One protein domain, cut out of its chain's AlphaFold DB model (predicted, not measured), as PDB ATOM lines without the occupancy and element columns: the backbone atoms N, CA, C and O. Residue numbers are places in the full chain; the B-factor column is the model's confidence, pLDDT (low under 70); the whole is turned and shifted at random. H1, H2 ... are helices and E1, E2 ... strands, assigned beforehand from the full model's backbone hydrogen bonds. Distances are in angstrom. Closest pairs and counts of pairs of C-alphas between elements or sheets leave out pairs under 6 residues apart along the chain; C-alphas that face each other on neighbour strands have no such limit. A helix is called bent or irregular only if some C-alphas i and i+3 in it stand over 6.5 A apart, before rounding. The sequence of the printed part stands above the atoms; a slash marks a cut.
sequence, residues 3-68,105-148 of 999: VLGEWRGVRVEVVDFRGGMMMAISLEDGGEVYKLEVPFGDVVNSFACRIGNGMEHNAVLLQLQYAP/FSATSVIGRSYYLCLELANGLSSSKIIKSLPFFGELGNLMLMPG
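Overview. This is residues 3 to 68 and 105 to 148 of the 999 residues of the protein "RNA-dependent RNA polymerase" of Asparagus officinalis (UniProt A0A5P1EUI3). Two strongly twisted sheets, E6 E5 E4 E7 and E1 E2 E3, are joined by the turn from E3 to E4, with E5 and E6 running crosswise to E2 and E3. The short helix H1 is on neither sheet. The printed part has 110 residues, in the order E1 E2 E3 E4 E5 H1 E6 E7, and is mostly strand. The larger sheet is mixed; the smaller, antiparallel, is a meander, each strand the antiparallel neighbour of the one before. The whole is compact, radius of gyration of the C-alphas 13.7 A, spanning 35 by 35 by 23 A.

Along the chain. The larger sheet holds E4, residues 43 to 50, 19.8 A; E5, 59 to 64, 16.0 A; E6, 116 to 120; and E7, 137 to 142, ending at C-alpha 142 (147.023, 165.690, 234.978). The smaller holds E1, 11 to 17, from C-alpha 11 (152.691, 180.001, 216.777); E2, 20 to 29, 28.2 A; and E3, 32 to 39, 23.3 A. H1 is residues 107 to 113.

Arrangement. In the hairpin E4 and E5, N 47 and O 61 are 2.9 A apart. E6 is antiparallel to E5, with N 62 and O 117 at 2.8 A. E7 is parallel to E4, with N 140 and O 48 at 2.7 A. E3 and E4 meet only through their link. Hairpins E1 and E2, and E2 and E3, have N 13 and O 24 at 2.9 A and N 25 and O 36 at 2.8 A. H1 is irregular, C-alphas 108 and 111 being 8.9 A apart; 1 of 3 O i to N i+4 pairs and 2 of 4 O i to N i+3 pairs are within hydrogen-bond range.

Size, cuts and confidence. The farthest C-alphas, of Arg 18 and Asn 53, are 40.8 A apart. Residues 69 to 104 are not printed; C-alphas 68 and 105 are 12.1 A apart. The link E6 to E7 is long. Confidence is under 70 at 22 residues, among them 123 to 133.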
ATOM      1  N   VAL A   3     158.935 173.940 235.505       86.69
ATOM      2  CA  VAL A   3     158.905 174.904 234.403       86.69
ATOM      3  C   VAL A   3     160.114 175.819 234.529       86.69
ATOM      4  O   VAL A   3     160.273 176.505 235.538       86.69
ATOM      5  N   LEU A   4     160.967 175.808 233.503       86.00
ATOM      6  CA  LEU A   4     162.173 176.642 233.440       86.00
ATOM      7  C   LEU A   4     161.935 177.972 232.718       86.00
ATOM      8  O   LEU A   4     162.616 178.946 233.007       86.00
ATOM      9  N   GLY A   5     160.979 178.017 231.793       88.25
ATOM     10  CA  GLY A   5     160.575 179.223 231.076       88.25
ATOM     11  C   GLY A   5     159.220 179.035 230.399       88.25
ATOM     12  O   GLY A   5     158.828 177.905 230.100       88.25
ATOM     13  N   GLU A   6     158.514 180.143 230.185       90.69
ATOM     14  CA  GLU A   6     157.177 180.199 229.586       90.69
ATOM     15  C   GLU A   6     157.148 181.308 228.528       90.69
ATOM     16  O   GLU A   6     157.626 182.415 228.771       90.69
ATOM     17  N   TRP A   7     156.547 181.019 227.373       92.50
ATOM     18  CA  TRP A   7     156.265 182.005 226.329       92.50
ATOM     19  C   TRP A   7     154.789 181.947 225.957       92.50
ATOM     20  O   TRP A   7     154.221 180.866 225.798       92.50
ATOM     21  N   ARG A   8     154.172 183.118 225.783       90.88
ATOM     22  CA  ARG A   8     152.760 183.259 225.396       90.88
ATOM     23  C   ARG A   8     152.642 183.737 223.955       90.88
ATOM     24  O   ARG A   8     153.557 184.353 223.426       90.88
ATOM     25  N   GLY A   9     151.504 183.451 223.317       87.38
ATOM     26  CA  GLY A   9     151.249 183.872 221.929       87.38
ATOM     27  C   GLY A   9     152.093 183.135 220.882       87.38
ATOM     28  O   GLY A   9     152.285 183.635 219.776       87.38
ATOM     29  N   VAL A  10     152.607 181.954 221.230       90.25
ATOM     30  CA  VAL A  10     153.462 181.140 220.364       90.25
ATOM     31  C   VAL A  10     152.664 180.588 219.181       90.25
ATOM     32  O   VAL A  10     151.551 180.087 219.344       90.25
ATOM     33  N   ARG A  11     153.251 180.629 217.980       88.94
ATOM     34  CA  ARG A  11     152.691 180.001 216.777       88.94
ATOM     35  C   ARG A  11     153.410 178.691 216.484       88.94
ATOM     36  O   ARG A  11     154.636 178.671 216.425       88.94
ATOM     37  N   VAL A  12     152.654 177.624 216.239       86.94
ATOM     38  CA  VAL A  12     153.193 176.309 215.869       86.94
ATOM     39  C   VAL A  12     152.710 175.934 214.474       86.94
ATOM     40  O   VAL A  12     151.509 175.902 214.214       86.94
ATOM     41  N   GLU A  13     153.648 175.630 213.587       86.31
ATOM     42  CA  GLU A  13     153.392 175.206 212.213       86.31
ATOM     43  C   GLU A  13     154.048 173.844 211.972       86.31
ATOM     44  O   GLU A  13     155.195 173.617 212.357       86.31
ATOM     45  N   VAL A  14     153.327 172.926 211.328       82.94
ATOM     46  CA  VAL A  14     153.905 171.670 210.840       82.94
ATOM     47  C   VAL A  14     154.269 171.881 209.383       82.94
ATOM     48  O   VAL A  14     153.402 172.168 208.556       82.94
ATOM     49  N   VAL A  15     155.557 171.772 209.084       80.69
ATOM     50  CA  VAL A  15     156.110 172.090 207.770       80.69
ATOM     51  C   VAL A  15     156.718 170.828 207.181       80.69
ATOM     52  O   VAL A  15     157.480 170.124 207.844       80.69
ATOM     53  N   ASP A  16     156.389 170.555 205.922       72.06
ATOM     54  CA  ASP A  16     157.105 169.562 205.130       72.06
ATOM     55  C   ASP A  16     158.429 170.176 204.656       72.06
ATOM     56  O   ASP A  16     158.453 171.207 203.971       72.06
ATOM     57  N   PHE A  17     159.545 169.586 205.076       61.19
ATOM     58  CA  PHE A  17     160.882 170.038 204.723       61.19
ATOM     59  C   PHE A  17     161.653 168.915 204.024       61.19
ATOM     60  O   PHE A  17     161.361 167.731 204.161       61.19
ATOM     61  N   ARG A  18     162.683 169.282 203.251       52.12
ATOM     62  CA  ARG A  18     163.552 168.312 202.568       52.12
ATOM     63  C   ARG A  18     164.277 167.458 203.617       52.12
ATOM     64  O   ARG A  18     165.272 167.914 204.168       52.12
ATOM     65  N   GLY A  19     163.738 166.273 203.899       54.69
ATOM     66  CA  GLY A  19     164.213 165.365 204.949       54.69
ATOM     67  C   GLY A  19     163.115 164.816 205.872       54.69
ATOM     68  O   GLY A  19     163.397 163.913 206.652       54.69
ATOM     69  N   GLY A  20     161.876 165.315 205.779       68.94
ATOM     70  CA  GLY A  20     160.727 164.845 206.559       68.94
ATOM     71  C   GLY A  20     159.902 165.988 207.157       68.94
ATOM     72  O   GLY A  20     160.182 167.167 206.936       68.94
ATOM     73  N   MET A  21     158.881 165.636 207.940       81.31
ATOM     74  CA  MET A  21     158.055 166.616 208.648       81.31
ATOM     75  C   MET A  21     158.805 167.206 209.848       81.31
ATOM     76  O   MET A  21     159.524 166.503 210.567       81.31
ATOM     77  N   MET A  22     158.613 168.501 210.086       86.38
ATOM     78  CA  MET A  22     159.140 169.193 211.260       86.38
ATOM     79  C   MET A  22     158.106 170.138 211.870       86.38
ATOM     80  O   MET A  22     157.210 170.634 211.185       86.38
ATOM     81  N   MET A  23     158.269 170.425 213.157       89.06
ATOM     82  CA  MET A  23     157.541 171.467 213.869       89.06
ATOM     83  C   MET A  23     158.363 172.759 213.879       89.06
ATOM     84  O   MET A  23     159.498 172.770 214.353       89.06
ATOM     85  N   ALA A  24     157.786 173.850 213.383       90.62
ATOM     86  CA  ALA A  24     158.333 175.195 213.478       90.62
ATOM     87  C   ALA A  24     157.537 175.996 214.518       90.62
ATOM     88  O   ALA A  24     156.346 176.247 214.345       90.62
ATOM     89  N   ILE A  25     158.197 176.395 215.601       92.50
ATOM     90  CA  ILE A  25     157.599 177.127 216.722       92.50
ATOM     91  C   ILE A  25     158.139 178.558 216.692       92.50
ATOM     92  O   ILE A  25     159.331 178.762 216.904       92.50
ATOM     93  N   SER A  26     157.294 179.546 216.411       93.38
ATOM     94  CA  SER A  26     157.666 180.966 216.385       93.38
ATOM     95  C   SER A  26     157.159 181.695 217.624       93.38
ATOM     96  O   SER A  26     155.999 181.535 218.005       93.38
ATOM     97  N   LEU A  27     158.027 182.493 218.239       94.38
ATOM     98  CA  LEU A  27     157.769 183.201 219.495       94.38
ATOM     99  C   LEU A  27     158.520 184.538 219.540       94.38
ATOM    100  O   LEU A  27     159.452 184.757 218.763       94.38
ATOM    101  N   GLU A  28     158.127 185.410 220.464       92.62
ATOM    102  CA  GLU A  28     158.794 186.684 220.748       92.62
ATOM    103  C   GLU A  28     159.399 186.666 222.159       92.62
ATOM    104  O   GLU A  28     158.777 186.163 223.095       92.62
ATOM    105  N   ASP A  29     160.613 187.196 222.303       90.12
ATOM    106  CA  ASP A  29     161.328 187.321 223.574       90.12
ATOM    107  C   ASP A  29     162.143 188.620 223.564       90.12
ATOM    108  O   ASP A  29     162.903 188.878 222.631       90.12
ATOM    109  N   GLY A  30     161.940 189.491 224.559       86.19
ATOM    110  CA  GLY A  30     162.670 190.762 224.657       86.19
ATOM    111  C   GLY A  30     162.476 191.732 223.477       86.19
ATOM    112  O   GLY A  30     163.362 192.540 223.220       86.19
ATOM    113  N   GLY A  31     161.348 191.653 222.755       86.50
ATOM    114  CA  GLY A  31     161.071 192.449 221.547       86.50
ATOM    115  C   GLY A  31     161.690 191.887 220.259       86.50
ATOM    116  O   GLY A  31     161.514 192.455 219.182       86.50
ATOM    117  N   GLU A  32     162.399 190.762 220.353       90.75
ATOM    118  CA  GLU A  32     163.004 190.056 219.230       90.75
ATOM    119  C   GLU A  32     162.203 188.795 218.895       90.75
ATOM    120  O   GLU A  32     161.609 188.155 219.763       90.75
ATOM    121  N   VAL A  33     162.191 188.405 217.618       93.25
ATOM    122  CA  VAL A  33     161.408 187.251 217.155       93.25
ATOM    123  C   VAL A  33     162.312 186.066 216.840       93.25
ATOM    124  O   VAL A  33     163.297 186.180 216.102       93.25
ATOM    125  N   TYR A  34     161.927 184.905 217.362       94.94
ATOM    126  CA  TYR A  34     162.664 183.655 217.257       94.94
ATOM    127  C   TYR A  34     161.816 182.544 216.640       94.94
ATOM    128  O   TYR A  34     160.587 182.554 216.703       94.94
ATOM    129  N   LYS A  35     162.499 181.562 216.051       95.00
ATOM    130  CA  LYS A  35     161.909 180.324 215.544       95.00
ATOM    131  C   LYS A  35     162.710 179.121 216.025       95.00
ATOM    132  O   LYS A  35     163.929 179.086 215.869       95.00
ATOM    133  N   LEU A  36     162.018 178.129 216.566       95.06
ATOM    134  CA  LEU A  36     162.551 176.836 216.975       95.06
ATOM    135  C   LEU A  36     162.110 175.783 215.957       95.06
ATOM    136  O   LEU A  36     160.916 175.621 215.719       95.06
ATOM    137  N   GLU A  37     163.056 175.074 215.350       93.44
ATOM    138  CA  GLU A  37     162.773 173.958 214.442       93.44
ATOM    139  C   GLU A  37     163.040 172.624 215.153       93.44
ATOM    140  O   GLU A  37     164.149 172.389 215.643       93.44
ATOM    141  N   VAL A  38     162.022 171.762 215.203       91.06
ATOM    142  CA  VAL A  38     162.062 170.414 215.792       91.06
ATOM    143  C   VAL A  38     161.675 169.390 214.722       91.06
ATOM    144  O   VAL A  38     160.488 169.238 214.415       91.06
ATOM    145  N   PRO A  39     162.645 168.684 214.122       87.81
ATOM    146  CA  PRO A  39     162.370 167.541 213.259       87.81
ATOM    147  C   PRO A  39     161.556 166.471 213.995       87.81
ATOM    148  O   PRO A  39     161.830 166.172 215.155       87.81
ATOM    149  N   PHE A  40     160.580 165.845 213.333       86.31
ATOM    150  CA  PHE A  40     159.791 164.782 213.973       86.31
ATOM    151  C   PHE A  40     160.638 163.561 214.348       86.31
ATOM    152  O   PHE A  40     160.337 162.901 215.336       86.31
ATOM    153  N   GLY A  41     161.725 163.300 213.613       81.56
ATOM    154  CA  GLY A  41     162.696 162.261 213.966       81.56
ATOM    155  C   GLY A  41     163.417 162.499 215.299       81.56
ATOM    156  O   GLY A  41     163.920 161.544 215.877       81.56
ATOM    157  N   ASP A  42     163.419 163.735 215.809       86.69
ATOM    158  CA  ASP A  42     164.064 164.093 217.079       86.69
ATOM    159  C   ASP A  42     163.095 164.003 218.274       86.69
ATOM    160  O   ASP A  42     163.500 164.206 219.423       86.69
ATOM    161  N   VAL A  43     161.810 163.717 218.029       87.88
ATOM    162  CA  VAL A  43     160.787 163.546 219.069       87.88
ATOM    163  C   VAL A  43     160.791 162.091 219.535       87.88
ATOM    164  O   VAL A  43     160.412 161.189 218.794       87.88
ATOM    165  N   VAL A  44     161.202 161.871 220.784       84.25
ATOM    166  CA  VAL A  44     161.293 160.532 221.392       84.25
ATOM    167  C   VAL A  44     159.916 160.040 221.822       84.25
ATOM    168  O   VAL A  44     159.562 158.898 221.561       84.25
ATOM    169  N   ASN A  45     159.148 160.905 222.488       84.75
ATOM    170  CA  ASN A  45     157.792 160.618 222.945       84.75
ATOM    171  C   ASN A  45     156.928 161.876 222.819       84.75
ATOM    172  O   ASN A  45     157.419 162.988 223.043       84.75
ATOM    173  N   SER A  46     155.638 161.702 222.532       88.12
ATOM    174  CA  SER A  46     154.647 162.773 222.617       88.12
ATOM    175  C   SER A  46     153.444 162.334 223.450       88.12
ATOM    176  O   SER A  46     152.928 161.230 223.296       88.12
ATOM    177  N   PHE A  47     153.000 163.196 224.366       86.81
ATOM    178  CA  PHE A  47     151.893 162.890 225.267       86.81
ATOM    179  C   PHE A  47     150.839 163.992 225.262       86.81
ATOM    180  O   PHE A  47     151.168 165.158 225.479       86.81
ATOM    181  N   ALA A  48     149.569 163.628 225.097       85.12
ATOM    182  CA  ALA A  48     148.454 164.492 225.475       85.12
ATOM    183  C   ALA A  48     148.433 164.657 226.993       85.12
ATOM    184  O   ALA A  48     148.498 163.662 227.703       85.12
ATOM    185  N   CYS A  49     148.288 165.868 227.518       86.44
ATOM    186  CA  CYS A  49     148.193 166.105 228.956       86.44
ATOM    187  C   CYS A  49     147.143 167.163 229.302       86.44
ATOM    188  O   CYS A  49     146.658 167.907 228.444       86.44
ATOM    189  N   ARG A  50     146.755 167.173 230.580       85.81
ATOM    190  CA  ARG A  50     145.879 168.187 231.173       85.81
ATOM    191  C   ARG A  50     146.708 169.123 232.037       85.81
ATOM    192  O   ARG A  50     147.452 168.648 232.888       85.81
ATOM    193  N   ILE A  51     146.575 170.424 231.823       82.94
ATOM    194  CA  ILE A  51     147.138 171.474 232.671       82.94
ATOM    195  C   ILE A  51     145.962 172.201 233.325       82.94
ATOM    196  O   ILE A  51     145.087 172.725 232.633       82.94
ATOM    197  N   GLY A  52     145.931 172.221 234.658       77.62
ATOM    198  CA  GLY A  52     144.844 172.818 235.442       77.62
ATOM    199  C   GLY A  52     143.686 171.855 235.745       77.62
ATOM    200  O   GLY A  52     143.825 170.638 235.654       77.62
ATOM    201  N   ASN A  53     142.533 172.407 236.140       67.31
ATOM    202  CA  ASN A  53     141.390 171.641 236.673       67.31
ATOM    203  C   ASN A  53     140.353 171.217 235.608       67.31
ATOM    204  O   ASN A  53     139.242 170.819 235.955       67.31
ATOM    205  N   GLY A  54     140.681 171.333 234.317       65.81
ATOM    206  CA  GLY A  54     139.785 170.976 233.212       65.81
ATOM    207  C   GLY A  54     139.646 169.464 232.989       65.81
ATOM    208  O   GLY A  54     140.549 168.682 233.297       65.81
ATOM    209  N   MET A  55     138.507 169.046 232.423       64.44
ATOM    210  CA  MET A  55     138.243 167.640 232.068       64.44
ATOM    211  C   MET A  55     138.916 167.215 230.750       64.44
ATOM    212  O   MET A  55     139.240 166.041 230.598       64.44
ATOM    213  N   GLU A  56     139.161 168.145 229.820       74.69
ATOM    214  CA  GLU A  56     139.727 167.853 228.495       74.69
ATOM    215  C   GLU A  56     141.246 168.047 228.440       74.69
ATOM    216  O   GLU A  56     141.792 168.941 229.089       74.69
ATOM    217  N   HIS A  57     141.932 167.237 227.624       78.56
ATOM    218  CA  HIS A  57     143.342 167.457 227.302       78.56
ATOM    219  C   HIS A  57     143.503 168.807 226.588       78.56
ATOM    220  O   HIS A  57     142.919 169.043 225.528       78.56
ATOM    221  N   ASN A  58     144.316 169.689 227.164       84.69
ATOM    222  CA  ASN A  58     144.579 171.036 226.657       84.69
ATOM    223  C   ASN A  58     146.057 171.279 226.334       84.69
ATOM    224  O   ASN A  58     146.391 172.359 225.857       84.69
ATOM    225  N   ALA A  59     146.940 170.300 226.548       87.44
ATOM    226  CA  ALA A  59     148.357 170.455 226.262       87.44
ATOM    227  C   ALA A  59     149.005 169.206 225.655       87.44
ATOM    228  O   ALA A  59     148.503 168.087 225.769       87.44
ATOM    229  N   VAL A  60     150.143 169.420 224.998       87.88
ATOM    230  CA  VAL A  60     151.001 168.364 224.455       87.88
ATOM    231  C   VAL A  60     152.387 168.481 225.069       87.88
ATOM    232  O   VAL A  60     153.031 169.523 224.970       87.88
ATOM    233  N   LEU A  61     152.866 167.399 225.675       89.81
ATOM    234  CA  LEU A  61     154.225 167.278 226.180       89.81
ATOM    235  C   LEU A  61     155.087 166.513 225.171       89.81
ATOM    236  O   LEU A  61     154.829 165.348 224.883       89.81
ATOM    237  N   LEU A  62     156.126 167.162 224.660       90.19
ATOM    238  CA  LEU A  62     157.095 166.591 223.732       90.19
ATOM    239  C   LEU A  62     158.392 166.300 224.476       90.19
ATOM    240  O   LEU A  62     158.978 167.214 225.056       90.19
ATOM    241  N   GLN A  63     158.859 165.055 224.431       90.06
ATOM    242  CA  GLN A  63     160.206 164.686 224.856       90.06
ATOM    243  C   GLN A  63     161.134 164.684 223.645       90.06
ATOM    244  O   GLN A  63     160.892 163.964 222.675       90.06
ATOM    245  N   LEU A  64     162.216 165.456 223.711       90.19
ATOM    246  CA  LEU A  64     163.153 165.623 222.608       90.19
ATOM    247  C   LEU A  64     164.466 164.877 222.856       90.19
ATOM    248  O   LEU A  64     165.006 164.868 223.966       90.19
ATOM    249  N   GLN A  65     165.019 164.296 221.796       86.69
ATOM    250  CA  GLN A  65     166.353 163.699 221.797       86.69
ATOM    251  C   GLN A  65     167.441 164.783 221.767       86.69
ATOM    252  O   GLN A  65     168.426 164.708 222.511       86.69
ATOM    253  N   TYR A  66     167.232 165.807 220.936       89.88
ATOM    254  CA  TYR A  66     168.134 166.938 220.719       89.88
ATOM    255  C   TYR A  66     167.439 168.268 221.036       89.88
ATOM    256  O   TYR A  66     166.216 168.340 221.124       89.88
ATOM    257  N   ALA A  67     168.217 169.334 221.246       92.19
ATOM    258  CA  ALA A  67     167.637 170.667 221.403       92.19
ATOM    259  C   ALA A  67     167.042 171.152 220.065       92.19
ATOM    260  O   ALA A  67     167.576 170.803 219.009       92.19
ATOM    261  N   PRO A  68     165.993 171.995 220.078       94.19
ATOM    262  CA  PRO A  68     165.493 172.603 218.852       94.19
ATOM    263  C   PRO A  68     166.565 173.458 218.167       94.19
ATOM    264  O   PRO A  68     167.355 174.146 218.821       94.19
ATOM    265  N   PHE A 105     168.730 181.967 223.205       91.50
ATOM    266  CA  PHE A 105     168.433 183.378 223.469       91.50
ATOM    267  C   PHE A 105     167.808 183.599 224.846       91.50
ATOM    268  O   PHE A 105     167.852 184.712 225.361       91.50
ATOM    269  N   SER A 106     167.231 182.552 225.435       89.19
ATOM    270  CA  SER A 106     166.423 182.673 226.639       89.19
ATOM    271  C   SER A 106     167.255 183.084 227.853       89.19
ATOM    272  O   SER A 106     168.423 182.696 228.008       89.19
ATOM    273  N   ALA A 107     166.638 183.844 228.759       80.12
ATOM    274  CA  ALA A 107     167.245 184.183 230.039       80.12
ATOM    275  C   ALA A 107     167.657 182.900 230.777       80.12
ATOM    276  O   ALA A 107     166.865 181.975 230.904       80.12
ATOM    277  N   THR A 108     168.899 182.818 231.260       81.50
ATOM    278  CA  THR A 108     169.487 181.617 231.902       81.50
ATOM    279  C   THR A 108     169.622 180.360 231.017       81.50
ATOM    280  O   THR A 108     170.046 179.311 231.510       81.50
ATOM    281  N   SER A 109     169.369 180.463 229.707       88.62
ATOM    282  CA  SER A 109     169.492 179.367 228.732       88.62
ATOM    283  C   SER A 109     168.586 178.162 229.044       88.62
ATOM    284  O   SER A 109     169.044 177.025 229.199       88.62
ATOM    285  N   VAL A 110     167.282 178.412 229.186       89.06
ATOM    286  CA  VAL A 110     166.285 177.403 229.582       89.06
ATOM    287  C   VAL A 110     166.075 176.335 228.509       89.06
ATOM    288  O   VAL A 110     165.860 175.168 228.844       89.06
ATOM    289  N   ILE A 111     166.204 176.688 227.225       90.75
ATOM    290  CA  ILE A 111     166.062 175.742 226.105       90.75
ATOM    291  C   ILE A 111     167.214 174.734 226.147       90.75
ATOM    292  O   ILE A 111     167.014 173.525 226.014       90.75
ATOM    293  N   GLY A 112     168.428 175.212 226.417       88.81
ATOM    294  CA  GLY A 112     169.608 174.384 226.606       88.81
ATOM    295  C   GLY A 112     169.495 173.442 227.813       88.81
ATOM    296  O   GLY A 112     170.008 172.320 227.796       88.81
ATOM    297  N   ARG A 113     168.764 173.851 228.853       87.88
ATOM    298  CA  ARG A 113     168.558 173.061 230.079       87.88
ATOM    299  C   ARG A 113     167.425 172.037 229.971       87.88
ATOM    300  O   ARG A 113     167.465 171.036 230.682       87.88
ATOM    301  N   SER A 114     166.458 172.237 229.076       88.12
ATOM    302  CA  SER A 114     165.268 171.382 228.980       88.12
ATOM    303  C   SER A 114     165.384 170.278 227.927       88.12
ATOM    304  O   SER A 114     165.919 170.486 226.843       88.12
ATOM    305  N   TYR A 115     164.831 169.100 228.214       88.38
ATOM    306  CA  TYR A 115     164.602 168.025 227.230       88.38
ATOM    307  C   TYR A 115     163.135 167.898 226.823       88.38
ATOM    308  O   TYR A 115     162.790 167.049 226.006       88.38
ATOM    309  N   TYR A 116     162.278 168.735 227.401       90.25
ATOM    310  CA  TYR A 116     160.846 168.678 227.208       90.25
ATOM    311  C   TYR A 116     160.313 170.036 226.765       90.25
ATOM    312  O   TYR A 116     160.705 171.074 227.305       90.25
ATOM    313  N   LEU A 117     159.395 170.024 225.805       91.62
ATOM    314  CA  LEU A 117     158.596 171.187 225.428       91.62
ATOM    315  C   LEU A 117     157.135 170.878 225.727       91.62
ATOM    316  O   LEU A 117     156.631 169.835 225.316       91.62
ATOM    317  N   CYS A 118     156.462 171.769 226.447       91.19
ATOM    318  CA  CYS A 118     155.034 171.657 226.706       91.19
ATOM    319  C   CYS A 118     154.300 172.741 225.916       91.19
ATOM    320  O   CYS A 118     154.620 173.921 226.041       91.19
ATOM    321  N   LEU A 119     153.361 172.326 225.071       89.12
ATOM    322  CA  LEU A 119     152.551 173.198 224.230       89.12
ATOM    323  C   LEU A 119     151.127 173.215 224.776       89.12
ATOM    324  O   LEU A 119     150.398 172.240 224.607       89.12
ATOM    325  N   GLU A 120     150.733 174.311 225.417       88.31
ATOM    326  CA  GLU A 120     149.351 174.541 225.840       88.31
ATOM    327  C   GLU A 120     148.535 175.130 224.678       88.31
ATOM    328  O   GLU A 120     148.947 176.091 224.026       88.31
ATOM    329  N   LEU A 121     147.387 174.521 224.379       83.25
ATOM    330  CA  LEU A 121     146.539 174.852 223.238       83.25
ATOM    331  C   LEU A 121     145.286 175.598 223.707       83.25
ATOM    332  O   LEU A 121     144.438 175.032 224.394       83.25
ATOM    333  N   ALA A 122     145.121 176.841 223.249       74.31
ATOM    334  CA  ALA A 122     144.013 177.712 223.656       74.31
ATOM    335  C   ALA A 122     142.605 177.136 223.379       74.31
ATOM    336  O   ALA A 122     141.679 177.409 224.132       74.31
ATOM    337  N   ASN A 123     142.445 176.320 222.327       69.12
ATOM    338  CA  ASN A 123     141.158 175.736 221.911       69.12
ATOM    339  C   ASN A 123     141.030 174.228 222.237       69.12
ATOM    340  O   ASN A 123     140.222 173.535 221.612       69.12
ATOM    341  N   GLY A 124     141.853 173.707 223.157       64.94
ATOM    342  CA  GLY A 124     141.885 172.281 223.519       64.94
ATOM    343  C   GLY A 124     142.441 171.358 222.418       64.94
ATOM    344  O   GLY A 124     142.684 171.779 221.284       64.94
ATOM    345  N   LEU A 125     142.668 170.075 222.738       63.25
ATOM    346  CA  LEU A 125     143.214 169.103 221.775       63.25
ATOM    347  C   LEU A 125     142.205 168.692 220.684       63.25
ATOM    348  O   LEU A 125     142.596 168.476 219.538       63.25
ATOM    349  N   SER A 126     140.909 168.637 220.997       56.69
ATOM    350  CA  SER A 126     139.848 168.103 220.121       56.69
ATOM    351  C   SER A 126     139.697 168.825 218.768       56.69
ATOM    352  O   SER A 126     139.127 168.270 217.829       56.69
ATOM    353  N   SER A 127     140.236 170.044 218.634       52.28
ATOM    354  CA  SER A 127     140.150 170.893 217.435       52.28
ATOM    355  C   SER A 127     141.452 170.977 216.612       52.28
ATOM    356  O   SER A 127     141.457 171.541 215.513       52.28
ATOM    357  N   SER A 128     142.565 170.399 217.087       61.22
ATOM    358  CA  SER A 128     143.895 170.612 216.496       61.22
ATOM    359  C   SER A 128     144.318 169.505 215.522       61.22
ATOM    360  O   SER A 128     144.576 168.363 215.904       61.22
ATOM    361  N   LYS A 129     144.486 169.853 214.236       63.44
ATOM    362  CA  LYS A 129     145.022 168.938 213.206       63.44
ATOM    363  C   LYS A 129     146.468 168.495 213.479       63.44
ATOM    364  O   LYS A 129     146.883 167.471 212.946       63.44
ATOM    365  N   ILE A 130     147.213 169.233 214.310       65.00
ATOM    366  CA  ILE A 130     148.632 168.976 214.612       65.00
ATOM    367  C   ILE A 130     148.811 167.628 215.318       65.00
ATOM    368  O   ILE A 130     149.755 166.904 215.018       65.00
ATOM    369  N   ILE A 131     147.876 167.237 216.188       66.75
ATOM    370  CA  ILE A 131     147.960 165.987 216.961       66.75
ATOM    371  C   ILE A 131     148.031 164.765 216.049       66.75
ATOM    372  O   ILE A 131     148.839 163.872 216.276       66.75
ATOM    373  N   LYS A 132     147.245 164.764 214.964       66.56
ATOM    374  CA  LYS A 132     147.224 163.669 213.981       66.56
ATOM    375  C   LYS A 132     148.558 163.488 213.254       66.56
ATOM    376  O   LYS A 132     148.761 162.456 212.627       66.56
ATOM    377  N   SER A 133     149.431 164.493 213.301       69.50
ATOM    378  CA  SER A 133     150.749 164.454 212.670       69.50
ATOM    379  C   SER A 133     151.887 164.111 213.635       69.50
ATOM    380  O   SER A 133     152.994 163.874 213.168       69.50
ATOM    381  N   LEU A 134     151.655 164.062 214.953       72.19
ATOM    382  CA  LEU A 134     152.731 163.830 215.922       72.19
ATOM    383  C   LEU A 134     153.182 162.358 215.959       72.19
ATOM    384  O   LEU A 134     152.341 161.458 215.983       72.19
ATOM    385  N   PRO A 135     154.501 162.091 216.011       66.25
ATOM    386  CA  PRO A 135     155.032 160.739 216.158       66.25
ATOM    387  C   PRO A 135     154.886 160.232 217.606       66.25
ATOM    388  O   PRO A 135     155.038 160.998 218.560       66.25
ATOM    389  N   PHE A 136     154.635 158.927 217.771       63.66
ATOM    390  CA  PHE A 136     154.594 158.230 219.071       63.66
ATOM    391  C   PHE A 136     153.671 158.898 220.111       63.66
ATOM    392  O   PHE A 136     154.126 159.313 221.177       63.66
ATOM    393  N   PHE A 137     152.382 159.029 219.776       69.50
ATOM    394  CA  PHE A 137     151.388 159.730 220.593       69.50
ATOM    395  C   PHE A 137     150.750 158.821 221.652       69.50
ATOM    396  O   PHE A 137     150.124 157.814 221.320       69.50
ATOM    397  N   GLY A 138     150.890 159.198 222.922       77.62
ATOM    398  CA  GLY A 138     150.210 158.580 224.061       77.62
ATOM    399  C   GLY A 138     149.416 159.589 224.891       77.62
ATOM    400  O   GLY A 138     149.414 160.789 224.617       77.62
ATOM    401  N   GLU A 139     148.769 159.111 225.951       78.69
ATOM    402  CA  GLU A 139     148.053 159.957 226.909       78.69
ATOM    403  C   GLU A 139     148.776 159.982 228.257       78.69
ATOM    404  O   GLU A 139     149.168 158.954 228.810       78.69
ATOM    405  N   LEU A 140     148.938 161.184 228.794       77.38
ATOM    406  CA  LEU A 140     149.402 161.473 230.140       77.38
ATOM    407  C   LEU A 140     148.254 162.165 230.891       77.38
ATOM    408  O   LEU A 140     147.479 162.927 230.317       77.38
ATOM    409  N   GLY A 141     148.110 161.876 232.184       80.06
ATOM    410  CA  GLY A 141     147.030 162.423 233.007       80.06
ATOM    411  C   GLY A 141     147.159 163.926 233.296       80.06
ATOM    412  O   GLY A 141     147.508 164.740 232.440       80.06
ATOM    413  N   ASN A 142     146.851 164.310 234.535       82.62
ATOM    414  CA  ASN A 142     147.023 165.690 234.978       82.62
ATOM    415  C   ASN A 142     148.511 166.004 235.205       82.62
ATOM    416  O   ASN A 142     149.198 165.296 235.947       82.62
ATOM    417  N   LEU A 143     149.005 167.063 234.569       83.88
ATOM    418  CA  LEU A 143     150.369 167.550 234.684       83.88
ATOM    419  C   LEU A 143     150.383 168.778 235.601       83.88
ATOM    420  O   LEU A 143     150.026 169.882 235.201       83.88
ATOM    421  N   MET A 144     150.851 168.598 236.835       83.31
ATOM    422  CA  MET A 144     151.097 169.731 237.729       83.31
ATOM    423  C   MET A 144     152.375 170.454 237.308       83.31
ATOM    424  O   MET A 144     153.444 169.837 237.284       83.31
ATOM    425  N   LEU A 145     152.276 171.743 236.997       84.12
ATOM    426  CA  LEU A 145     153.417 172.605 236.704       84.12
ATOM    427  C   LEU A 145     153.869 173.314 237.983       84.12
ATOM    428  O   LEU A 145     153.048 173.867 238.708       84.12
ATOM    429  N   MET A 146     155.168 173.283 238.268       83.38
ATOM    430  CA  MET A 146     155.771 174.008 239.391       83.38
ATOM    431  C   MET A 146     156.978 174.807 238.890       83.38
ATOM    432  O   MET A 146     157.627 174.351 237.946       83.38
ATOM    433  N   PRO A 147     157.313 175.962 239.488       77.31
ATOM    434  CA  PRO A 147     158.566 176.652 239.187       77.31
ATOM    435  C   PRO A 147     159.762 175.726 239.446       77.31
ATOM    436  O   PRO A 147     159.823 175.081 240.491       77.31
ATOM    437  N   GLY A 148     160.677 175.617 238.481       69.00
ATOM    438  CA  GLY A 148     161.888 174.807 238.619       69.00
ATOM    439  C   GLY A 148     163.085 175.614 239.107       69.00
ATOM    440  O   GLY A 148     163.375 176.672 238.554       69.00
TER     441      GLY A 148